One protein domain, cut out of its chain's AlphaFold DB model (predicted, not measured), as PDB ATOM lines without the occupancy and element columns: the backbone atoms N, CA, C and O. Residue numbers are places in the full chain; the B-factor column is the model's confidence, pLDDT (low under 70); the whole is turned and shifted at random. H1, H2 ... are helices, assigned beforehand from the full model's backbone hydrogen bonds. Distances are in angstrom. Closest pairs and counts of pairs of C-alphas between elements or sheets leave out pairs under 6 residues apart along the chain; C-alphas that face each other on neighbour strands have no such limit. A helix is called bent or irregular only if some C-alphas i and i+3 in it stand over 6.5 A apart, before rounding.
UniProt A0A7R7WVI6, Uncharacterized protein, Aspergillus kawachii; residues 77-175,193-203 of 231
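AT A GLANCE: This is residues 77 to 175 and 193 to 203 of the 231 residues of an uncharacterized protein of Aspergillus kawachii (UniProt A0A7R7WVI6). Two long helices, H1 and H4, make a V: the later part of H1 packs on the earlier part of H4, and the first residues, 77 to 88, stick out from the rest. The short helices H2 and H3 sit on the other side of H4 from H1, H3 at residues 145 to 148 near the beginning of H4 and H2 farther along it at residues 152 to 156, and H5 is a separate piece beyond the far end of H4. The printed part has 110 residues with five named helices, H1 to H5 in chain order, and no named strand; the class is all helix. The whole is loose, with a radius of gyration of the C-alphas of 17.3 A, and elongated, spanning 49 by 27 by 27 A.

HOW THE PARTS SIT: Start with H1, residues 79 to 100, of which 79 to 88 stand free. With residues 90 to 98 alone it touches residues 150 to 158 of H4, residues 144 to 167; the closest C-alphas are those of Cys 97 and Glu 150, 5.3 A apart, and the two run opposite ways at a steep tilt of 43 degrees. Next find H2, residues 113 to 122, which only just touches residues 152 to 156 of H4, with 3 pairs of C-alphas within 8 A. Their closest C-alphas, of Ser 122 and Ile 156, are 7.0 A apart, at a steep tilt of 49 degrees, the same way. H3, residues 133 to 139, only just touches H2, with 3 pairs within 8 A; the closest C-alphas are those of Lys 116 and Trp 133, 6.6 A apart, about perpendicular at 87 degrees. H3 and H4 form a helical hairpin and only just touch, again with 3 pairs, at residues 145 to 148 of H4; the C-alphas of Met 137 and Ser 145 come closest, at 5.4 A. H5, residues 193 to 203, touches no helix. In H1, H3 and H5 every O i to N i+4 pair is within hydrogen-bond range; in H2 it is 4 of 6 and in H4 18 of 20.

IN THESE COORDINATES: Find C-alpha 79 at (315.790, 217.639, 267.901); from there H1 runs 31.5 A to C-alpha 100. H4 begins at C-alpha 144, (282.383, 222.419, 274.519), and runs 33.1 A to C-alpha 167; it is only just irregular, C-alphas 146 and 149 being 6.7 A apart. H5 ends at C-alpha 203, (325.844, 231.010, 277.754).

THE WHOLE: The C-alphas farthest apart, of Tyr 142 and Arg 200, lie 50.7 A from each other. Look between C-alphas 175 and 193 for the cut, a gap of 15.1 A; residues 176 to 192 are not printed. The link from H1 to H2, 12 residues, is long. Mean pLDDT of the printed part is 75.8, and residues under 70 include 77 to 79 and 103 to 114.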
ATOM      1  N   TYR A  77     322.383 215.921 270.154       57.28
ATOM      2  CA  TYR A  77     320.981 216.321 270.228       57.28
ATOM      3  C   TYR A  77     320.292 216.125 268.869       57.28
ATOM      4  O   TYR A  77     320.398 216.966 267.978       57.28
ATOM      5  N   ASP A  78     319.529 215.041 268.721       69.75
ATOM      6  CA  ASP A  78     318.518 214.950 267.670       69.75
ATOM      7  C   ASP A  78     317.240 215.652 268.152       69.75
ATOM      8  O   ASP A  78     316.467 215.123 268.960       69.75
ATOM      9  N   PHE A  79     317.006 216.864 267.643       69.44
ATOM     10  CA  PHE A  79     315.790 217.639 267.901       69.44
ATOM     11  C   PHE A  79     314.509 216.862 267.571       69.44
ATOM     12  O   PHE A  79     313.466 217.122 268.173       69.44
ATOM     13  N   LYS A  80     314.574 215.877 266.667       75.38
ATOM     14  CA  LYS A  80     313.451 214.991 266.370       75.38
ATOM     15  C   LYS A  80     313.129 214.079 267.553       75.38
ATOM     16  O   LYS A  80     311.969 213.989 267.942       75.38
ATOM     17  N   VAL A  81     314.139 213.464 268.171       78.69
ATOM     18  CA  VAL A  81     313.961 212.602 269.355       78.69
ATOM     19  C   VAL A  81     313.420 213.407 270.534       78.69
ATOM     20  O   VAL A  81     312.537 212.933 271.250       78.69
ATOM     21  N   LEU A  82     313.903 214.639 270.727       76.69
ATOM     22  CA  LEU A  82     313.348 215.542 271.735       76.69
ATOM     23  C   LEU A  82     311.880 215.874 271.438       76.69
ATOM     24  O   LEU A  82     311.038 215.776 272.329       76.69
ATOM     25  N   GLY A  83     311.564 216.223 270.189       79.12
ATOM     26  CA  GLY A  83     310.198 216.511 269.760       79.12
ATOM     27  C   GLY A  83     309.248 215.331 269.975       79.12
ATOM     28  O   GLY A  83     308.142 215.516 270.478       79.12
ATOM     29  N   ASP A  84     309.689 214.110 269.670       84.62
ATOM     30  CA  ASP A  84     308.908 212.890 269.893       84.62
ATOM     31  C   ASP A  84     308.676 212.629 271.392       84.62
ATOM     32  O   ASP A  84     307.571 212.249 271.789       84.62
ATOM     33  N   ARG A  85     309.670 212.904 272.248       81.56
ATOM     34  CA  ARG A  85     309.525 212.806 273.710       81.56
ATOM     35  C   ARG A  85     308.560 213.847 274.268       81.56
ATOM     36  O   ARG A  85     307.695 213.485 275.060       81.56
ATOM     37  N   ILE A  86     308.662 215.105 273.837       83.75
ATOM     38  CA  ILE A  86     307.727 216.163 274.246       83.75
ATOM     39  C   ILE A  86     306.307 215.792 273.811       83.75
ATOM     40  O   ILE A  86     305.388 215.853 274.623       83.75
ATOM     41  N   ARG A  87     306.124 215.329 272.567       86.44
ATOM     42  CA  ARG A  87     304.816 214.878 272.070       86.44
ATOM     43  C   ARG A  87     304.261 213.730 272.907       86.44
ATOM     44  O   ARG A  87     303.079 213.731 273.225       86.44
ATOM     45  N   SER A  88     305.113 212.780 273.292       88.88
ATOM     46  CA  SER A  88     304.722 211.684 274.176       88.88
ATOM     47  C   SER A  88     304.254 212.198 275.538       88.88
ATOM     48  O   SER A  88     303.193 211.791 275.995       88.88
ATOM     49  N   VAL A  89     304.979 213.124 276.171       87.25
ATOM     50  CA  VAL A  89     304.559 213.717 277.454       87.25
ATOM     51  C   VAL A  89     303.215 214.433 277.314       87.25
ATOM     52  O   VAL A  89     302.311 214.174 278.102       87.25
ATOM     53  N   MET A  90     303.048 215.263 276.282       86.75
ATOM     54  CA  MET A  90     301.790 215.977 276.036       86.75
ATOM     55  C   MET A  90     300.613 215.019 275.825       86.75
ATOM     56  O   MET A  90     299.543 215.248 276.379       86.75
ATOM     57  N   TYR A  91     300.830 213.913 275.107       89.69
ATOM     58  CA  TYR A  91     299.828 212.861 274.926       89.69
ATOM     59  C   TYR A  91     299.413 212.209 276.255       89.69
ATOM     60  O   TYR A  91     298.229 211.984 276.492       89.69
ATOM     61  N   HIS A  92     300.366 211.925 277.150       89.31
ATOM     62  CA  HIS A  92     300.042 211.350 278.459       89.31
ATOM     63  C   HIS A  92     299.273 212.333 279.349       89.31
ATOM     64  O   HIS A  92     298.364 211.907 280.057       89.31
ATOM     65  N   ILE A  93     299.606 213.630 279.299       87.62
ATOM     66  CA  ILE A  93     298.866 214.676 280.023       87.62
ATOM     67  C   ILE A  93     297.428 214.743 279.512       87.62
ATOM     68  O   ILE A  93     296.500 214.678 280.312       87.62
ATOM     69  N   GLU A  94     297.243 214.831 278.193       87.81
ATOM     70  CA  GLU A  94     295.918 214.877 277.569       87.81
ATOM     71  C   GLU A  94     295.076 213.669 277.992       87.81
ATOM     72  O   GLU A  94     293.970 213.825 278.507       87.81
ATOM     73  N   HIS A  95     295.629 212.461 277.867       87.50
ATOM     74  CA  HIS A  95     294.933 211.237 278.249       87.50
ATOM     75  C   HIS A  95     294.578 211.204 279.744       87.50
ATOM     76  O   HIS A  95     293.479 210.793 280.114       87.50
ATOM     77  N   TRP A  96     295.477 211.660 280.618       89.06
ATOM     78  CA  TRP A  96     295.195 211.762 282.050       89.06
ATOM     79  C   TRP A  96     294.057 212.760 282.331       89.06
ATOM     80  O   TRP A  96     293.118 212.436 283.060       89.06
ATOM     81  N   CYS A  97     294.067 213.936 281.697       86.12
ATOM     82  CA  CYS A  97     293.001 214.934 281.830       86.12
ATOM     83  C   CYS A  97     291.652 214.413 281.319       86.12
ATOM     84  O   CYS A  97     290.623 214.659 281.946       86.12
ATOM     85  N   GLN A  98     291.640 213.641 280.233       84.19
ATOM     86  CA  GLN A  98     290.421 213.012 279.716       84.19
ATOM     87  C   GLN A  98     289.788 212.046 280.717       84.19
ATOM     88  O   GLN A  98     288.563 211.972 280.809       84.19
ATOM     89  N   GLN A  99     290.615 211.310 281.462       82.06
ATOM     90  CA  GLN A  99     290.157 210.326 282.442       82.06
ATOM     91  C   GLN A  99     289.715 210.953 283.766       82.06
ATOM     92  O   GLN A  99     288.821 210.410 284.414       82.06
ATOM     93  N   HIS A 100     290.314 212.083 284.160       78.44
ATOM     94  CA  HIS A 100     290.165 212.625 285.515       78.44
ATOM     95  C   HIS A 100     289.560 214.033 285.603       78.44
ATOM     96  O   HIS A 100     289.014 214.380 286.644       78.44
ATOM     97  N   ALA A 101     289.636 214.849 284.551       76.69
ATOM     98  CA  ALA A 101     289.229 216.259 284.584       76.69
ATOM     99  C   ALA A 101     287.994 216.577 283.729       76.69
ATOM    100  O   ALA A 101     287.461 217.685 283.810       76.69
ATOM    101  N   ARG A 102     287.519 215.640 282.900       74.25
ATOM    102  CA  ARG A 102     286.333 215.845 282.061       74.25
ATOM    103  C   ARG A 102     285.063 215.925 282.913       74.25
ATOM    104  O   ARG A 102     284.745 214.992 283.646       74.25
ATOM    105  N   GLN A 103     284.318 217.021 282.768       65.38
ATOM    106  CA  GLN A 103     283.055 217.218 283.479       65.38
ATOM    107  C   GLN A 103     282.021 216.147 283.115       65.38
ATOM    108  O   GLN A 103     281.841 215.809 281.945       65.38
ATOM    109  N   GLY A 104     281.322 215.635 284.132       55.94
ATOM    110  CA  GLY A 104     280.306 214.584 283.989       55.94
ATOM    111  C   GLY A 104     280.794 213.181 284.360       55.94
ATOM    112  O   GLY A 104     280.003 212.240 284.336       55.94
ATOM    113  N   MET A 105     282.066 213.035 284.746       52.94
ATOM    114  CA  MET A 105     282.568 211.842 285.433       52.94
ATOM    115  C   MET A 105     282.142 211.871 286.913       52.94
ATOM    116  O   MET A 105     282.114 212.956 287.501       52.94
ATOM    117  N   PRO A 106     281.844 210.715 287.540       53.47
ATOM    118  CA  PRO A 106     281.324 210.646 288.913       53.47
ATOM    119  C   PRO A 106     282.222 211.328 289.962       53.47
ATOM    120  O   PRO A 106     281.700 211.858 290.936       53.47
ATOM    121  N   ASP A 107     283.535 211.407 289.719       52.84
ATOM    122  CA  ASP A 107     284.512 212.057 290.611       52.84
ATOM    123  C   ASP A 107     284.678 213.572 290.371       52.84
ATOM    124  O   ASP A 107     285.333 214.256 291.149       52.84
ATOM    125  N   THR A 108     284.086 214.124 289.305       52.00
ATOM    126  CA  THR A 108     284.189 215.559 288.948       52.00
ATOM    127  C   THR A 108     282.985 216.385 289.394       52.00
ATOM    128  O   THR A 108     282.881 217.564 289.050       52.00
ATOM    129  N   VAL A 109     282.049 215.760 290.117       54.00
ATOM    130  CA  VAL A 109     280.714 216.316 290.369       54.00
ATOM    131  C   VAL A 109     280.766 217.611 291.179       54.00
ATOM    132  O   VAL A 109     279.926 218.469 290.939       54.00
ATOM    133  N   GLU A 110     281.780 217.848 292.012       58.16
ATOM    134  CA  GLU A 110     281.936 219.137 292.695       58.16
ATOM    135  C   GLU A 110     283.419 219.476 292.893       58.16
ATOM    136  O   GLU A 110     284.003 219.159 293.925       58.16
ATOM    137  N   LEU A 111     284.043 220.158 291.921       60.78
ATOM    138  CA  LEU A 111     285.189 221.002 292.275       60.78
ATOM    139  C   LEU A 111     284.680 222.043 293.274       60.78
ATOM    140  O   LEU A 111     283.709 222.752 292.977       60.78
ATOM    141  N   HIS A 112     285.320 222.148 294.434       63.31
ATOM    142  CA  HIS A 112     284.936 223.146 295.422       63.31
ATOM    143  C   HIS A 112     285.176 224.544 294.829       63.31
ATOM    144  O   HIS A 112     286.131 224.753 294.079       63.31
ATOM    145  N   ASP A 113     284.342 225.535 295.150       65.94
ATOM    146  CA  ASP A 113     284.444 226.866 294.526       65.94
ATOM    147  C   ASP A 113     285.817 227.529 294.751       65.94
ATOM    148  O   ASP A 113     286.313 228.253 293.888       65.94
ATOM    149  N   LEU A 114     286.489 227.186 295.858       60.62
ATOM    150  CA  LEU A 114     287.888 227.556 296.128       60.62
ATOM    151  C   LEU A 114     288.876 227.007 295.084       60.62
ATOM    152  O   LEU A 114     289.805 227.706 294.695       60.62
ATOM    153  N   GLU A 115     288.693 225.772 294.621       70.44
ATOM    154  CA  GLU A 115     289.579 225.139 293.638       70.44
ATOM    155  C   GLU A 115     289.373 225.761 292.253       70.44
ATOM    156  O   GLU A 115     290.341 226.083 291.566       70.44
ATOM    157  N   LYS A 116     288.116 226.042 291.880       71.50
ATOM    158  CA  LYS A 116     287.781 226.773 290.643       71.50
ATOM    159  C   LYS A 116     288.416 228.161 290.624       71.50
ATOM    160  O   LYS A 116     288.978 228.577 289.610       71.50
ATOM    161  N   GLN A 117     288.354 228.863 291.757       68.00
ATOM    162  CA  GLN A 117     288.960 230.184 291.916       68.00
ATOM    163  C   GLN A 117     290.490 230.147 291.924       68.00
ATOM    164  O   GLN A 117     291.098 231.146 291.565       68.00
ATOM    165  N   ALA A 118     291.120 229.025 292.280       74.62
ATOM    166  CA  ALA A 118     292.574 228.872 292.225       74.62
ATOM    167  C   ALA A 118     293.098 228.558 290.807       74.62
ATOM    168  O   ALA A 118     294.227 228.924 290.471       74.62
ATOM    169  N   ILE A 119     292.282 227.928 289.954       76.62
ATOM    170  CA  ILE A 119     292.676 227.528 288.593       76.62
ATOM    171  C   ILE A 119     292.955 228.739 287.694       76.62
ATOM    172  O   ILE A 119     294.015 228.793 287.069       76.62
ATOM    173  N   ILE A 120     292.052 229.725 287.643       74.94
ATOM    174  CA  ILE A 120     292.198 230.894 286.753       74.94
ATOM    175  C   ILE A 120     293.485 231.690 287.073       74.94
ATOM    176  O   ILE A 120     294.271 231.925 286.151       74.94
ATOM    177  N   PRO A 121     293.792 232.041 288.343       78.44
ATOM    178  CA  PRO A 121     295.053 232.693 288.700       78.44
ATOM    179  C   PRO A 121     296.284 231.832 288.417       78.44
ATOM    180  O   PRO A 121     297.309 232.355 287.988       78.44
ATOM    181  N   SER A 122     296.204 230.507 288.599       78.88
ATOM    182  CA  SER A 122     297.341 229.620 288.308       78.88
ATOM    183  C   SER A 122     297.766 229.658 286.834       78.88
ATOM    184  O   SER A 122     298.923 229.377 286.518       78.88
ATOM    185  N   LEU A 123     296.870 230.080 285.936       79.56
ATOM    186  CA  LEU A 123     297.113 230.272 284.507       79.56
ATOM    187  C   LEU A 123     297.488 231.713 284.135       79.56
ATOM    188  O   LEU A 123     297.482 232.061 282.953       79.56
ATOM    189  N   GLU A 124     297.867 232.548 285.104       78.38
ATOM    190  CA  GLU A 124     298.389 233.891 284.840       78.38
ATOM    191  C   GLU A 124     299.489 233.868 283.766       78.38
ATOM    192  O   GLU A 124     300.378 233.005 283.782       78.38
ATOM    193  N   GLY A 125     299.370 234.787 282.801       76.00
ATOM    194  CA  GLY A 125     300.227 234.890 281.616       76.00
ATOM    195  C   GLY A 125     299.842 233.976 280.444       76.00
ATOM    196  O   GLY A 125     300.288 234.221 279.327       76.00
ATOM    197  N   TYR A 126     298.995 232.966 280.670       73.00
ATOM    198  CA  TYR A 126     298.550 231.993 279.659       73.00
ATOM    199  C   TYR A 126     297.035 232.032 279.399       73.00
ATOM    200  O   TYR A 126     296.565 231.446 278.424       73.00
ATOM    201  N   TRP A 127     296.269 232.725 280.247       75.06
ATOM    202  CA  TRP A 127     294.822 232.894 280.140       75.06
ATOM    203  C   TRP A 127     294.422 234.367 280.305       75.06
ATOM    204  O   TRP A 127     295.046 235.104 281.070       75.06
ATOM    205  N   VAL A 128     293.371 234.798 279.603       71.94
ATOM    206  CA  VAL A 128     292.802 236.148 279.748       71.94
ATOM    207  C   VAL A 128     291.987 236.191 281.045       71.94
ATOM    208  O   VAL A 128     290.915 235.597 281.130       71.94
ATOM    209  N   GLN A 129     292.521 236.861 282.067       65.06
ATOM    210  CA  GLN A 129     292.029 236.833 283.456       65.06
ATOM    211  C   GLN A 129     290.660 237.498 283.685       65.06
ATOM    212  O   GLN A 129     290.121 237.405 284.784       65.06
ATOM    213  N   ASP A 130     290.067 238.123 282.670       70.25
ATOM    214  CA  ASP A 130     288.849 238.928 282.831       70.25
ATOM    215  C   ASP A 130     287.554 238.099 282.942       70.25
ATOM    216  O   ASP A 130     286.468 238.668 283.060       70.25
ATOM    217  N   LEU A 131     287.637 236.763 282.882       72.50
ATOM    218  CA  LEU A 131     286.464 235.889 282.858       72.50
ATOM    219  C   LEU A 131     286.433 234.920 284.045       72.50
ATOM    220  O   LEU A 131     287.284 234.042 284.179       72.50
ATOM    221  N   GLU A 132     285.401 235.054 284.880       76.62
ATOM    222  CA  GLU A 132     285.127 234.132 285.983       76.62
ATOM    223  C   GLU A 132     284.745 232.734 285.468       76.62
ATOM    224  O   GLU A 132     284.075 232.598 284.440       76.62
ATOM    225  N   TRP A 133     285.124 231.693 286.219       76.38
ATOM    226  CA  TRP A 133     284.929 230.282 285.854       76.38
ATOM    227  C   TRP A 133     283.491 229.961 285.422       76.38
ATOM    228  O   TRP A 133     283.271 229.435 284.334       76.38
ATOM    229  N   ASP A 134     282.488 230.308 286.229       76.12
ATOM    230  CA  ASP A 134     281.093 229.982 285.908       76.12
ATOM    231  C   ASP A 134     280.579 230.739 284.680       76.12
ATOM    232  O   ASP A 134     279.760 230.218 283.919       76.12
ATOM    233  N   THR A 135     281.074 231.957 284.462       81.94
ATOM    234  CA  THR A 135     280.744 232.768 283.286       81.94
ATOM    235  C   THR A 135     281.361 232.160 282.028       81.94
ATOM    236  O   THR A 135     280.674 232.044 281.012       81.94
ATOM    237  N   LEU A 136     282.605 231.676 282.109       80.06
ATOM    238  CA  LEU A 136     283.254 230.910 281.045       80.06
ATOM    239  C   LEU A 136     282.444 229.656 280.696       80.06
ATOM    240  O   LEU A 136     282.063 229.477 279.539       80.06
ATOM    241  N   MET A 137     282.118 228.825 281.688       77.94
ATOM    242  CA  MET A 137     281.419 227.558 281.448       77.94
ATOM    243  C   MET A 137     280.011 227.759 280.875       77.94
ATOM    244  O   MET A 137     279.581 226.976 280.031       77.94
ATOM    245  N   LYS A 138     279.308 228.826 281.279       81.38
ATOM    246  CA  LYS A 138     277.985 229.190 280.738       81.38
ATOM    247  C   LYS A 138     278.045 229.814 279.344       81.38
ATOM    248  O   LYS A 138     277.070 229.718 278.604       81.38
ATOM    249  N   SER A 139     279.151 230.471 278.994       84.31
ATOM    250  CA  SER A 139     279.329 231.102 277.678       84.31
ATOM    251  C   SER A 139     279.572 230.092 276.553       84.31
ATOM    252  O   SER A 139     279.333 230.396 275.384       84.31
ATOM    253  N   LEU A 140     280.026 228.884 276.898       82.69
ATOM    254  CA  LEU A 140     280.371 227.848 275.934       82.69
ATOM    255  C   LEU A 140     279.146 226.992 275.577       82.69
ATOM    256  O   LEU A 140     278.512 226.417 276.468       82.69
ATOM    257  N   PRO A 141     278.812 226.843 274.282       83.12
ATOM    258  CA  PRO A 141     277.742 225.951 273.865       83.12
ATOM    259  C   PRO A 141     278.113 224.490 274.139       83.12
ATOM    260  O   PRO A 141     279.270 224.083 274.033       83.12
ATOM    261  N   TYR A 142     277.111 223.669 274.445       78.44
ATOM    262  CA  TYR A 142     277.292 222.222 274.543       78.44
ATOM    263  C   TYR A 142     277.774 221.642 273.192       78.44
ATOM    264  O   TYR A 142     277.242 222.044 272.154       78.44
ATOM    265  N   PRO A 143     278.733 220.692 273.165       76.12
ATOM    266  CA  PRO A 143     279.368 220.013 274.301       76.12
ATOM    267  C   PRO A 143     280.679 220.656 274.773       76.12
ATOM    268  O   PRO A 143     281.345 220.097 275.637       76.12
ATOM    269  N   PHE A 144     281.081 221.806 274.227       79.31
ATOM    270  CA  PHE A 144     282.383 222.419 274.519       79.31
ATOM    271  C   PHE A 144     282.577 222.740 276.004       79.31
ATOM    272  O   PHE A 144     283.688 222.609 276.511       79.31
ATOM    273  N   SER A 145     281.498 223.067 276.722       77.75
ATOM    274  CA  SER A 145     281.528 223.257 278.176       77.75
ATOM    275  C   SER A 145     282.005 222.014 278.944       77.75
ATOM    276  O   SER A 145     282.693 222.168 279.947       77.75
ATOM    277  N   LEU A 146     281.746 220.795 278.447       75.56
ATOM    278  CA  LEU A 146     282.209 219.548 279.075       75.56
ATOM    279  C   LEU A 146     283.723 219.337 278.950       75.56
ATOM    280  O   LEU A 146     284.339 218.706 279.809       75.56
ATOM    281  N   TYR A 147     284.314 219.841 277.867       81.56
ATOM    282  CA  TYR A 147     285.742 219.703 277.576       81.56
ATOM    283  C   TYR A 147     286.568 220.851 278.154       81.56
ATOM    284  O   TYR A 147     287.784 220.746 278.260       81.56
ATOM    285  N   MET A 148     285.939 221.958 278.541       82.44
ATOM    286  CA  MET A 148     286.672 223.129 279.013       82.44
ATOM    287  C   MET A 148     287.466 222.837 280.295       82.44
ATOM    288  O   MET A 148     288.591 223.310 280.438       82.44
ATOM    289  N   SER A 149     286.938 222.007 281.198       78.25
ATOM    290  CA  SER A 149     287.668 221.572 282.395       78.25
ATOM    291  C   SER A 149     288.889 220.707 282.062       78.25
ATOM    292  O   SER A 149     289.934 220.856 282.689       78.25
ATOM    293  N   GLU A 150     288.783 219.853 281.040       83.50
ATOM    294  CA  GLU A 150     289.892 219.055 280.504       83.50
ATOM    295  C   GLU A 150     290.988 219.971 279.942       83.50
ATOM    296  O   GLU A 150     292.154 219.824 280.301       83.50
ATOM    297  N   VAL A 151     290.603 220.971 279.144       84.44
ATOM    298  CA  VAL A 151     291.529 221.955 278.562       84.44
ATOM    299  C   VAL A 151     292.243 222.767 279.645       84.44
ATOM    300  O   VAL A 151     293.448 222.996 279.544       84.44
ATOM    301  N   LEU A 152     291.531 223.187 280.694       83.00
ATOM    302  CA  LEU A 152     292.122 223.936 281.808       83.00
ATOM    303  C   LEU A 152     293.057 223.066 282.656       83.00
ATOM    304  O   LEU A 152     294.126 223.517 283.057       83.00
ATOM    305  N   ALA A 153     292.707 221.803 282.901       83.44
ATOM    306  CA  ALA A 153     293.601 220.880 283.595       83.44
ATOM    307  C   ALA A 153     294.876 220.616 282.781       83.44
ATOM    308  O   ALA A 153     295.984 220.653 283.324       83.44
ATOM    309  N   GLN A 154     294.730 220.410 281.469       87.81
ATOM    310  CA  GLN A 154     295.856 220.214 280.565       87.81
ATOM    311  C   GLN A 154     296.767 221.442 280.554       87.81
ATOM    312  O   GLN A 154     297.981 221.296 280.671       87.81
ATOM    313  N   SER A 155     296.207 222.652 280.475       86.94
ATOM    314  CA  SER A 155     297.005 223.879 280.464       86.94
ATOM    315  C   SER A 155     297.767 224.095 281.773       86.94
ATOM    316  O   SER A 155     298.945 224.447 281.718       86.94
ATOM    317  N   ILE A 156     297.165 223.811 282.935       85.81
ATOM    318  CA  ILE A 156     297.851 223.903 284.236       85.81
ATOM    319  C   ILE A 156     299.015 222.914 284.308       85.81
ATOM    320  O   ILE A 156     300.124 223.294 284.686       85.81
ATOM    321  N   LEU A 157     298.785 221.652 283.940       86.00
ATOM    322  CA  LEU A 157     299.818 220.616 283.990       86.00
ATOM    323  C   LEU A 157     300.955 220.915 283.016       86.00
ATOM    324  O   LEU A 157     302.125 220.837 283.390       86.00
ATOM    325  N   THR A 158     300.622 221.309 281.787       85.94
ATOM    326  CA  THR A 158     301.615 221.707 280.794       85.94
ATOM    327  C   THR A 158     302.417 222.909 281.278       85.94
ATOM    328  O   THR A 158     303.644 222.850 281.222       85.94
ATOM    329  N   LYS A 159     301.768 223.955 281.807       86.06
ATOM    330  CA  LYS A 159     302.457 225.114 282.393       86.06
ATOM    331  C   LYS A 159     303.407 224.674 283.503       86.06
ATOM    332  O   LYS A 159     304.580 225.010 283.455       86.06
ATOM    333  N   ASN A 160     302.936 223.873 284.457       83.38
ATOM    334  CA  ASN A 160     303.745 223.421 285.590       83.38
ATOM    335  C   ASN A 160     304.979 222.621 285.141       83.38
ATOM    336  O   ASN A 160     306.085 222.853 285.629       83.38
ATOM    337  N   ILE A 161     304.807 221.716 284.173       82.31
ATOM    338  CA  ILE A 161     305.901 220.912 283.621       82.31
ATOM    339  C   ILE A 161     306.896 221.795 282.874       82.31
ATOM    340  O   ILE A 161     308.095 221.656 283.092       82.31
ATOM    341  N   VAL A 162     306.420 222.702 282.020       80.75
ATOM    342  CA  VAL A 162     307.268 223.642 281.273       80.75
ATOM    343  C   VAL A 162     308.032 224.537 282.250       80.75
ATOM    344  O   VAL A 162     309.259 224.574 282.199       80.75
ATOM    345  N   ASP A 163     307.349 225.170 283.200       79.19
ATOM    346  CA  ASP A 163     307.973 226.040 284.195       79.19
ATOM    347  C   ASP A 163     309.034 225.272 284.995       79.19
ATOM    348  O   ASP A 163     310.179 225.709 285.068       79.19
ATOM    349  N   LYS A 164     308.734 224.077 285.517       75.44
ATOM    350  CA  LYS A 164     309.729 223.278 286.253       75.44
ATOM    351  C   LYS A 164     310.900 222.844 285.372       75.44
ATOM    352  O   LYS A 164     312.047 222.951 285.796       75.44
ATOM    353  N   PHE A 165     310.634 222.367 284.158       76.31
ATOM    354  CA  PHE A 165     311.662 221.825 283.271       76.31
ATOM    355  C   PHE A 165     312.610 222.909 282.745       76.31
ATOM    356  O   PHE A 165     313.810 222.671 282.650       76.31
ATOM    357  N   PHE A 166     312.100 224.104 282.436       72.25
ATOM    358  CA  PHE A 166     312.920 225.200 281.913       72.25
ATOM    359  C   PHE A 166     313.504 226.098 283.007       72.25
ATOM    360  O   PHE A 166     314.612 226.608 282.831       72.25
ATOM    361  N   VAL A 167     312.819 226.281 284.140       72.88
ATOM    362  CA  VAL A 167     313.355 227.077 285.252       72.88
ATOM    363  C   VAL A 167     314.413 226.281 286.006       72.88
ATOM    364  O   VAL A 167     315.525 226.777 286.146       72.88
ATOM    365  N   ASN A 168     314.128 225.051 286.445       71.44
ATOM    366  CA  ASN A 168     315.083 224.199 287.162       71.44
ATOM    367  C   ASN A 168     315.019 222.759 286.630       71.44
ATOM    368  O   ASN A 168     314.388 221.923 287.266       71.44
ATOM    369  N   PRO A 169     315.702 222.415 285.521       70.88
ATOM    370  CA  PRO A 169     315.639 221.071 284.934       70.88
ATOM    371  C   PRO A 169     316.095 219.954 285.883       70.88
ATOM    372  O   PRO A 169     315.843 218.791 285.600       70.88
ATOM    373  N   PHE A 170     316.746 220.288 286.997       75.44
ATOM    374  CA  PHE A 170     317.279 219.345 287.975       75.44
ATOM    375  C   PHE A 170     316.435 219.258 289.255       75.44
ATOM    376  O   PHE A 170     316.872 218.638 290.223       75.44
ATOM    377  N   TRP A 171     315.231 219.844 289.265       71.75
ATOM    378  CA  TRP A 171     314.332 219.909 290.427       71.75
ATOM    379  C   TRP A 171     314.068 218.545 291.089       71.75
ATOM    380  O   TRP A 171     313.934 218.448 292.303       71.75
ATOM    381  N   TYR A 172     314.047 217.461 290.311       69.75
ATOM    382  CA  TYR A 172     313.801 216.103 290.808       69.75
ATOM    383  C   TYR A 172     314.960 215.515 291.636       69.75
ATOM    384  O   TYR A 172     314.801 214.458 292.243       69.75
ATOM    385  N   LEU A 173     316.133 216.161 291.656       70.25
ATOM    386  CA  LEU A 173     317.281 215.736 292.463       70.25
ATOM    387  C   LEU A 173     317.204 216.220 293.915       70.25
ATOM    388  O   LEU A 173     317.993 215.761 294.738       70.25
ATOM    389  N   GLU A 174     316.290 217.138 294.235       65.62
ATOM    390  CA  GLU A 174     316.199 217.728 295.578       65.62
ATOM    391  C   GLU A 174     315.490 216.814 296.588       65.62
ATOM    392  O   GLU A 174     315.653 217.006 297.790       65.62
ATOM    393  N   GLY A 175     314.818 215.751 296.128       52.66
ATOM    394  CA  GLY A 175     314.088 214.818 296.986       52.66
ATOM    395  C   GLY A 175     312.888 215.470 297.685       52.66
ATOM    396  O   GLY A 175     312.871 216.664 297.980       52.66
ATOM    397  N   ASN A 193     323.309 224.075 291.879       75.44
ATOM    398  CA  ASN A 193     324.674 224.004 291.351       75.44
ATOM    399  C   ASN A 193     324.690 223.458 289.915       75.44
ATOM    400  O   ASN A 193     325.336 224.037 289.041       75.44
ATOM    401  N   LEU A 194     323.939 222.388 289.639       77.44
ATOM    402  CA  LEU A 194     323.805 221.834 288.287       77.44
ATOM    403  C   LEU A 194     323.101 222.807 287.335       77.44
ATOM    404  O   LEU A 194     323.527 222.961 286.194       77.44
ATOM    405  N   GLN A 195     322.080 223.523 287.805       79.44
ATOM    406  CA  GLN A 195     321.391 224.564 287.047       79.44
ATOM    407  C   GLN A 195     322.335 225.727 286.718       79.44
ATOM    408  O   GLN A 195     322.332 226.221 285.590       79.44
ATOM    409  N   HIS A 196     323.172 226.149 287.671       76.81
ATOM    410  CA  HIS A 196     324.190 227.171 287.444       76.81
ATOM    411  C   HIS A 196     325.201 226.732 286.376       76.81
ATOM    412  O   HIS A 196     325.482 227.493 285.448       76.81
ATOM    413  N   LEU A 197     325.700 225.494 286.463       77.44
ATOM    414  CA  LEU A 197     326.608 224.916 285.468       77.44
ATOM    415  C   LEU A 197     325.950 224.794 284.088       77.44
ATOM    416  O   LEU A 197     326.561 225.157 283.085       77.44
ATOM    417  N   TYR A 198     324.697 224.341 284.032       73.38
ATOM    418  CA  TYR A 198     323.921 224.239 282.798       73.38
ATOM    419  C   TYR A 198     323.713 225.607 282.141       73.38
ATOM    420  O   TYR A 198     323.941 225.757 280.943       73.38
ATOM    421  N   ARG A 199     323.373 226.640 282.922       76.94
ATOM    422  CA  ARG A 199     323.231 228.012 282.416       76.94
ATOM    423  C   ARG A 199     324.554 228.552 281.867       76.94
ATOM    424  O   ARG A 199     324.585 229.033 280.741       76.94
ATOM    425  N   ARG A 200     325.651 228.386 282.615       74.81
ATOM    426  CA  ARG A 200     327.016 228.730 282.171       74.81
ATOM    427  C   ARG A 200     327.391 228.022 280.868       74.81
ATOM    428  O   ARG A 200     328.013 228.629 280.001       74.81
ATOM    429  N   PHE A 201     327.013 226.754 280.722       70.06
ATOM    430  CA  PHE A 201     327.242 225.984 279.503       70.06
ATOM    431  C   PHE A 201     326.462 226.559 278.310       70.06
ATOM    432  O   PHE A 201     327.068 226.818 277.271       70.06
ATOM    433  N   LEU A 202     325.164 226.842 278.470       67.69
ATOM    434  CA  LEU A 202     324.343 227.469 277.424       67.69
ATOM    435  C   LEU A 202     324.879 228.849 277.010       67.69
ATOM    436  O   LEU A 202     324.975 229.143 275.820       67.69
ATOM    437  N   GLU A 203     325.272 229.675 277.981       70.31
ATOM    438  CA  GLU A 203     325.844 231.010 277.754       70.31
ATOM    439  C   GLU A 203     327.201 230.954 277.043       70.31
ATOM    440  O   GLU A 203     327.525 231.839 276.253       70.31
TER     441      GLU A 203